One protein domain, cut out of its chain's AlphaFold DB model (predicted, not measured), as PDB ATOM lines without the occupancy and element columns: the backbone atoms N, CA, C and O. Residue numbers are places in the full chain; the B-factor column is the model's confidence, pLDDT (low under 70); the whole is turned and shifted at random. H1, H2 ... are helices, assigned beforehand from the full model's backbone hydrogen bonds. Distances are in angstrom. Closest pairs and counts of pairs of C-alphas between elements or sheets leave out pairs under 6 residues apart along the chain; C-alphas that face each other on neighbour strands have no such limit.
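AT A GLANCE: This is residues 3 to 33 and 52 to 81 of the 116 residues of the protein "Ribokinase" of Phytophthora nicotianae (UniProt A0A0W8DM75). Five short helices are set round a middle of linking chain: the last residue of H1, Glu 11, comes close to the first of H4, Phe 58, and the two helices make a corner at about a right angle, while H2, H3 and H5 are small helical turns that lie to one side of this pair. The link after H1, with Asn 13, and the stretch with Phe 54 and Asp 55, before H4, pass through the middle, and H5, which residues 80 and 81 follow to the end of the printed part, is well away from H1. The printed part has 61 residues, with five named helices in the order H1, H2, H3, H4, H5 and no named strand; the class is all helix. The whole is compact, with a radius of gyration of the C-alphas of 12.0 A, and the C-alphas span 34 by 31 by 20 A.

IN THESE COORDINATES: The printed part begins with H1, residues 3 to 11, which starts at C-alpha 3 at (97.613, 126.380, 160.301) and is 12.3 A long from first to last C-alpha. H2, residues 16 to 20, is 6.2 A long. H3, residues 26 to 29, is 5.2 A long. After the cut comes H4, residues 58 to 67, the longest helix with 10 residues and 14.1 A; its C-alpha 58 is at (86.716, 133.536, 170.031). H5, residues 76 to 79, is 5.1 A long and ends at C-alpha 79 at (86.875, 151.300, 169.636).

HOW THE PARTS SIT: H1 and H4 touch, with the C-alphas of Glu 11 and Phe 58 the closest at 4.9 A. Their lines are about perpendicular, at 81 degrees. H2 is close to H1 but not clearly touching it: the closest C-alphas are those of Asn 9 and Ile 16, 7.5 A apart. H3 touches no helix, and H5 touches no helix. H2 and H4 are apart, with no C-alpha of the one within 8 A of the other. In H1, H2 and H4 every O i to N i+4 pair is within hydrogen-bond range; H3 and H5, with 4 residues each, are too short for such a pair, and each has its one O i to N i+3 pair within range.

THE WHOLE: The two C-alphas farthest apart are those of Val 3 and Thr 81, at 34.3 A. Residues 34 to 51 are not printed, and C-alphas 33 and 52 are 12.5 A apart across this cut, which falls in the link from H3 to H4. Of the links that are printed whole, H1 to H2 and H2 to H3 are tight, and H4 to H5, with 8 residues, is short. The mean pLDDT of the printed part is 76.4; the model's confidence is low, under 70, in residues 31 to 33, 68 to 74 and 79 to 81.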
ATOM      1  N   VAL A   3      99.032 126.470 159.932       76.38
ATOM      2  CA  VAL A   3      97.613 126.380 160.301       76.38
ATOM      3  C   VAL A   3      97.361 126.873 161.730       76.38
ATOM      4  O   VAL A   3      96.457 127.671 161.939       76.38
ATOM      5  N   ASN A   4      98.204 126.496 162.696       78.00
ATOM      6  CA  ASN A   4      98.038 126.917 164.095       78.00
ATOM      7  C   ASN A   4      98.207 128.434 164.265       78.00
ATOM      8  O   ASN A   4      97.563 129.044 165.110       78.00
ATOM      9  N   GLN A   5      99.063 129.043 163.445       77.56
ATOM     10  CA  GLN A   5      99.270 130.487 163.444       77.56
ATOM     11  C   GLN A   5      98.034 131.216 162.908       77.56
ATOM     12  O   GLN A   5      97.594 132.190 163.509       77.56
ATOM     13  N   HIS A   6      97.442 130.720 161.820       78.81
ATOM     14  CA  HIS A   6      96.214 131.295 161.273       78.81
ATOM     15  C   HIS A   6      95.022 131.134 162.212       78.81
ATOM     16  O   HIS A   6      94.241 132.072 162.339       78.81
ATOM     17  N   VAL A   7      94.908 129.993 162.898       79.00
ATOM     18  CA  VAL A   7      93.868 129.796 163.914       79.00
ATOM     19  C   VAL A   7      94.023 130.845 165.009       79.00
ATOM     20  O   VAL A   7      93.114 131.650 165.166       79.00
ATOM     21  N   ASN A   8      95.191 130.950 165.653       79.12
ATOM     22  CA  ASN A   8      95.429 131.953 166.702       79.12
ATOM     23  C   ASN A   8      95.144 133.395 166.246       79.12
ATOM     24  O   ASN A   8      94.644 134.205 167.023       79.12
ATOM     25  N   ASN A   9      95.435 133.720 164.985       79.38
ATOM     26  CA  ASN A   9      95.146 135.036 164.426       79.38
ATOM     27  C   ASN A   9      93.639 135.291 164.309       79.38
ATOM     28  O   ASN A   9      93.171 136.356 164.697       79.38
ATOM     29  N   ILE A  10      92.867 134.309 163.837       79.50
ATOM     30  CA  ILE A  10      91.402 134.409 163.785       79.50
ATOM     31  C   ILE A  10      90.829 134.500 165.202       79.50
ATOM     32  O   ILE A  10      89.921 135.291 165.445       79.50
ATOM     33  N   GLU A  11      91.374 133.743 166.159       80.56
ATOM     34  CA  GLU A  11      90.905 133.762 167.548       80.56
ATOM     35  C   GLU A  11      91.014 135.138 168.191       80.56
ATOM     36  O   GLU A  11      90.139 135.497 168.970       80.56
ATOM     37  N   GLN A  12      92.059 135.895 167.862       79.69
ATOM     38  CA  GLN A  12      92.335 137.217 168.423       79.69
ATOM     39  C   GLN A  12      91.937 138.362 167.484       79.69
ATOM     40  O   GLN A  12      92.211 139.517 167.797       79.69
ATOM     41  N   ASN A  13      91.306 138.062 166.346       81.50
ATOM     42  CA  ASN A  13      90.980 139.035 165.301       81.50
ATOM     43  C   ASN A  13      92.201 139.853 164.832       81.50
ATOM     44  O   ASN A  13      92.150 141.075 164.724       81.50
ATOM     45  N   LEU A  14      93.329 139.170 164.621       83.50
ATOM     46  CA  LEU A  14      94.591 139.764 164.194       83.50
ATOM     47  C   LEU A  14      94.858 139.493 162.724       83.50
ATOM     48  O   LEU A  14      94.815 138.357 162.246       83.50
ATOM     49  N   THR A  15      95.245 140.539 162.012       84.25
ATOM     50  CA  THR A  15      95.755 140.408 160.652       84.25
ATOM     51  C   THR A  15      97.194 139.883 160.649       84.25
ATOM     52  O   THR A  15      97.957 140.032 161.608       84.25
ATOM     53  N   ILE A  16      97.622 139.306 159.519       82.88
ATOM     54  CA  ILE A  16      99.023 138.884 159.328       82.88
ATOM     55  C   ILE A  16      99.970 140.082 159.499       82.88
ATOM     56  O   ILE A  16     101.049 139.947 160.076       82.88
ATOM     57  N   ASN A  17      99.561 141.264 159.029       84.69
ATOM     58  CA  ASN A  17     100.354 142.479 159.163       84.69
ATOM     59  C   ASN A  17     100.550 142.878 160.633       84.69
ATOM     60  O   ASN A  17     101.659 143.246 161.018       84.69
ATOM     61  N   GLU A  18      99.507 142.760 161.454       82.38
ATOM     62  CA  GLU A  18      99.588 143.036 162.889       82.38
ATOM     63  C   GLU A  18     100.517 142.063 163.609       82.38
ATOM     64  O   GLU A  18     101.344 142.487 164.411       82.38
ATOM     65  N   GLN A  19     100.473 140.780 163.251       82.38
ATOM     66  CA  GLN A  19     101.369 139.780 163.823       82.38
ATOM     67  C   GLN A  19     102.838 140.012 163.434       82.38
ATOM     68  O   GLN A  19     103.732 139.907 164.275       82.38
ATOM     69  N   MET A  20     103.104 140.359 162.172       83.75
ATOM     70  CA  MET A  20     104.464 140.653 161.702       83.75
ATOM     71  C   MET A  20     105.009 141.952 162.303       83.75
ATOM     72  O   MET A  20     106.195 142.044 162.623       83.75
ATOM     73  N   ASN A  21     104.142 142.946 162.504       84.75
ATOM     74  CA  ASN A  21     104.495 144.259 163.035       84.75
ATOM     75  C   ASN A  21     104.038 144.463 164.485       84.75
ATOM     76  O   ASN A  21     103.792 145.598 164.892       84.75
ATOM     77  N   TRP A  22     103.985 143.395 165.286       81.50
ATOM     78  CA  TRP A  22     103.419 143.413 166.642       81.50
ATOM     79  C   TRP A  22     104.003 144.506 167.546       81.50
ATOM     80  O   TRP A  22     103.292 145.098 168.350       81.50
ATOM     81  N   ARG A  23     105.286 144.856 167.363       83.94
ATOM     82  CA  ARG A  23     105.967 145.922 168.120       83.94
ATOM     83  C   ARG A  23     105.358 147.316 167.937       83.94
ATOM     84  O   ARG A  23     105.587 148.178 168.776       83.94
ATOM     85  N   ARG A  24     104.629 147.554 166.843       85.75
ATOM     86  CA  ARG A  24     103.951 148.833 166.573       85.75
ATOM     87  C   ARG A  24     102.612 148.946 167.294       85.75
ATOM     88  O   ARG A  24     102.095 150.049 167.434       85.75
ATOM     89  N   TYR A  25     102.063 147.824 167.751       81.62
ATOM     90  CA  TYR A  25     100.750 147.768 168.367       81.62
ATOM     91  C   TYR A  25     100.899 147.726 169.890       81.62
ATOM     92  O   TYR A  25     101.400 146.760 170.472       81.62
ATOM     93  N   ALA A  26     100.461 148.801 170.551       81.12
ATOM     94  CA  ALA A  26     100.549 148.936 172.006       81.12
ATOM     95  C   ALA A  26      99.854 147.770 172.727       81.12
ATOM     96  O   ALA A  26     100.394 147.232 173.686       81.12
ATOM     97  N   TYR A  27      98.724 147.298 172.195       79.94
ATOM     98  CA  TYR A  27      97.951 146.208 172.789       79.94
ATOM     99  C   TYR A  27      98.582 144.808 172.666       79.94
ATOM    100  O   TYR A  27      98.125 143.864 173.304       79.94
ATOM    101  N   MET A  28      99.628 144.652 171.847       80.69
ATOM    102  CA  MET A  28     100.402 143.406 171.744       80.69
ATOM    103  C   MET A  28     101.685 143.434 172.573       80.69
ATOM    104  O   MET A  28     102.254 142.393 172.894       80.69
ATOM    105  N   THR A  29     102.181 144.634 172.863       79.44
ATOM    106  CA  THR A  29     103.465 144.860 173.536       79.44
ATOM    107  C   THR A  29     103.286 145.140 175.019       79.44
ATOM    108  O   THR A  29     104.122 144.745 175.832       79.44
ATOM    109  N   GLN A  30     102.196 145.810 175.383       73.75
ATOM    110  CA  GLN A  30     101.854 146.106 176.758       73.75
ATOM    111  C   GLN A  30     101.072 144.936 177.330       73.75
ATOM    112  O   GLN A  30     100.034 144.532 176.810       73.75
ATOM    113  N   LYS A  31     101.576 144.377 178.428       63.41
ATOM    114  CA  LYS A  31     100.838 143.359 179.163       63.41
ATOM    115  C   LYS A  31      99.580 144.034 179.728       63.41
ATOM    116  O   LYS A  31      99.740 145.037 180.430       63.41
ATOM    117  N   PRO A  32      98.359 143.538 179.442       59.22
ATOM    118  CA  PRO A  32      97.158 144.078 180.064       59.22
ATOM    119  C   PRO A  32      97.361 144.033 181.577       59.22
ATOM    120  O   PRO A  32      97.898 143.043 182.093       59.22
ATOM    121  N   ALA A  33      97.011 145.118 182.272       57.41
ATOM    122  CA  ALA A  33      97.133 145.178 183.720       57.41
ATOM    123  C   ALA A  33      96.353 143.988 184.291       57.41
ATOM    124  O   ALA A  33      95.127 143.938 184.204       57.41
ATOM    125  N   ASN A  52      93.576 144.204 173.306       81.56
ATOM    126  CA  ASN A  52      93.256 144.256 171.876       81.56
ATOM    127  C   ASN A  52      91.813 144.767 171.678       81.56
ATOM    128  O   ASN A  52      90.878 144.064 172.061       81.56
ATOM    129  N   PRO A  53      91.607 145.960 171.093       77.44
ATOM    130  CA  PRO A  53      90.270 146.528 170.951       77.44
ATOM    131  C   PRO A  53      89.431 145.828 169.872       77.44
ATOM    132  O   PRO A  53      88.213 146.000 169.835       77.44
ATOM    133  N   PHE A  54      90.073 145.046 169.002       82.56
ATOM    134  CA  PHE A  54      89.433 144.288 167.928       82.56
ATOM    135  C   PHE A  54      89.050 142.867 168.367       82.56
ATOM    136  O   PHE A  54      88.263 142.203 167.691       82.56
ATOM    137  N   ASP A  55      89.545 142.409 169.523       81.81
ATOM    138  CA  ASP A  55      89.197 141.106 170.084       81.81
ATOM    139  C   ASP A  55      87.843 141.172 170.809       81.81
ATOM    140  O   ASP A  55      87.691 141.794 171.862       81.81
ATOM    141  N   ARG A  56      86.830 140.503 170.247       78.38
ATOM    142  CA  ARG A  56      85.477 140.393 170.820       78.38
ATOM    143  C   ARG A  56      85.208 139.010 171.428       78.38
ATOM    144  O   ARG A  56      84.059 138.700 171.766       78.38
ATOM    145  N   GLY A  57      86.248 138.191 171.574       80.31
ATOM    146  CA  GLY A  57      86.208 136.802 172.007       80.31
ATOM    147  C   GLY A  57      86.043 135.814 170.851       80.31
ATOM    148  O   GLY A  57      85.344 136.082 169.871       80.31
ATOM    149  N   PHE A  58      86.620 134.618 171.026       78.12
ATOM    150  CA  PHE A  58      86.716 133.536 170.031       78.12
ATOM    151  C   PHE A  58      85.482 133.385 169.129       78.12
ATOM    152  O   PHE A  58      85.583 133.442 167.908       78.12
ATOM    153  N   LYS A  59      84.285 133.239 169.720       78.88
ATOM    154  CA  LYS A  59      83.047 133.013 168.956       78.88
ATOM    155  C   LYS A  59      82.718 134.171 168.011       78.88
ATOM    156  O   LYS A  59      82.247 133.923 166.910       78.88
ATOM    157  N   LYS A  60      82.927 135.419 168.440       79.62
ATOM    158  CA  LYS A  60      82.598 136.599 167.629       79.62
ATOM    159  C   LYS A  60      83.647 136.830 166.548       79.62
ATOM    160  O   LYS A  60      83.258 137.070 165.413       79.62
ATOM    161  N   ASN A  61      84.923 136.647 166.874       81.50
ATOM    162  CA  ASN A  61      86.021 136.828 165.923       81.50
ATOM    163  C   ASN A  61      85.967 135.777 164.797       81.50
ATOM    164  O   ASN A  61      86.105 136.104 163.623       81.50
ATOM    165  N   VAL A  62      85.652 134.517 165.131       78.38
ATOM    166  CA  VAL A  62      85.447 133.459 164.125       78.38
ATOM    167  C   VAL A  62      84.228 133.758 163.249       78.38
ATOM    168  O   VAL A  62      84.301 133.632 162.030       78.38
ATOM    169  N   VAL A  63      83.103 134.171 163.841       81.81
ATOM    170  CA  VAL A  63      81.899 134.517 163.064       81.81
ATOM    171  C   VAL A  63      82.160 135.712 162.147       81.81
ATOM    172  O   VAL A  63      81.707 135.700 161.006       81.81
ATOM    173  N   GLU A  64      82.911 136.714 162.602       79.12
ATOM    174  CA  GLU A  64      83.325 137.849 161.777       79.12
ATOM    175  C   GLU A  64      84.171 137.409 160.580       79.12
ATOM    176  O   GLU A  64      83.867 137.808 159.458       79.12
ATOM    177  N   PHE A  65      85.138 136.510 160.780       77.56
ATOM    178  CA  PHE A  65      85.958 135.975 159.693       77.56
ATOM    179  C   PHE A  65      85.137 135.264 158.601       77.56
ATOM    180  O   PHE A  65      85.475 135.340 157.424       77.56
ATOM    181  N   PHE A  66      84.046 134.579 158.952       77.38
ATOM    182  CA  PHE A  66      83.229 133.864 157.961       77.38
ATOM    183  C   PHE A  66      82.097 134.704 157.366       77.38
ATOM    184  O   PHE A  66      81.768 134.535 156.195       77.38
ATOM    185  N   VAL A  67      81.487 135.590 158.152       78.31
ATOM    186  CA  VAL A  67      80.258 136.298 157.759       78.31
ATOM    187  C   VAL A  67      80.542 137.733 157.304       78.31
ATOM    188  O   VAL A  67      79.731 138.290 156.569       78.31
ATOM    189  N   HIS A  68      81.682 138.323 157.694       66.25
ATOM    190  CA  HIS A  68      82.164 139.661 157.304       66.25
ATOM    191  C   HIS A  68      81.119 140.803 157.388       66.25
ATOM    192  O   HIS A  68      81.313 141.870 156.809       66.25
ATOM    193  N   SER A  69      79.992 140.613 158.088       56.72
ATOM    194  CA  SER A  69      78.854 141.535 158.044       56.72
ATOM    195  C   SER A  69      77.935 141.419 159.267       56.72
ATOM    196  O   SER A  69      77.784 140.353 159.870       56.72
ATOM    197  N   GLY A  70      77.293 142.537 159.619       62.78
ATOM    198  CA  GLY A  70      76.257 142.637 160.651       62.78
ATOM    199  C   GLY A  70      76.771 142.903 162.072       62.78
ATOM    200  O   GLY A  70      77.916 143.284 162.284       62.78
ATOM    201  N   SER A  71      75.907 142.680 163.074       62.47
ATOM    202  CA  SER A  71      76.173 142.902 164.517       62.47
ATOM    203  C   SER A  71      77.416 142.154 165.060       62.47
ATOM    204  O   SER A  71      77.963 142.475 166.125       62.47
ATOM    205  N   SER A  72      77.886 141.159 164.304       60.84
ATOM    206  CA  SER A  72      79.074 140.354 164.587       60.84
ATOM    207  C   SER A  72      80.393 141.015 164.173       60.84
ATOM    208  O   SER A  72      81.410 140.684 164.773       60.84
ATOM    209  N   ALA A  73      80.387 141.971 163.237       67.50
ATOM    210  CA  ALA A  73      81.584 142.713 162.833       67.50
ATOM    211  C   ALA A  73      82.037 143.699 163.923       67.50
ATOM    212  O   ALA A  73      81.212 144.166 164.723       67.50
ATOM    213  N   VAL A  74      83.335 144.013 163.983       69.88
ATOM    214  CA  VAL A  74      83.854 145.029 164.906       69.88
ATOM    215  C   VAL A  74      83.158 146.366 164.664       69.88
ATOM    216  O   VAL A  74      83.155 146.920 163.566       69.88
ATOM    217  N   ASP A  75      82.581 146.910 165.734       74.19
ATOM    218  CA  ASP A  75      82.013 148.249 165.731       74.19
ATOM    219  C   ASP A  75      83.124 149.267 165.998       74.19
ATOM    220  O   ASP A  75      83.436 149.604 167.144       74.19
ATOM    221  N   TYR A  76      83.732 149.754 164.921       71.75
ATOM    222  CA  TYR A  76      84.831 150.715 164.980       71.75
ATOM    223  C   TYR A  76      84.446 152.028 165.672       71.75
ATOM    224  O   TYR A  76      85.323 152.703 166.202       71.75
ATOM    225  N   ARG A  77      83.153 152.377 165.759       73.94
ATOM    226  CA  ARG A  77      82.719 153.565 166.513       73.94
ATOM    227  C   ARG A  77      82.953 153.406 168.011       73.94
ATOM    228  O   ARG A  77      83.223 154.392 168.686       73.94
ATOM    229  N   LYS A  78      82.887 152.171 168.519       70.38
ATOM    230  CA  LYS A  78      83.083 151.866 169.943       70.38
ATOM    231  C   LYS A  78      84.549 151.753 170.344       70.38
ATOM    232  O   LYS A  78      84.880 151.979 171.504       70.38
ATOM    233  N   VAL A  79      85.429 151.436 169.396       67.88
ATOM    234  CA  VAL A  79      86.875 151.300 169.636       67.88
ATOM    235  C   VAL A  79      87.529 152.643 169.975       67.88
ATOM    236  O   VAL A  79      88.465 152.688 170.767       67.88
ATOM    237  N   PHE A  80      87.012 153.743 169.425       68.81
ATOM    238  CA  PHE A  80      87.538 155.091 169.666       68.81
ATOM    239  C   PHE A  80      86.769 155.875 170.730       68.81
ATOM    240  O   PHE A  80      87.088 157.039 170.976       68.81
ATOM    241  N   THR A  81      85.767 155.269 171.376       66.12
ATOM    242  CA  THR A  81      85.106 155.914 172.513       66.12
ATOM    243  C   THR A  81      86.093 155.994 173.666       66.12
ATOM    244  O   THR A  81      86.417 154.990 174.301       66.12
TER     245      THR A  81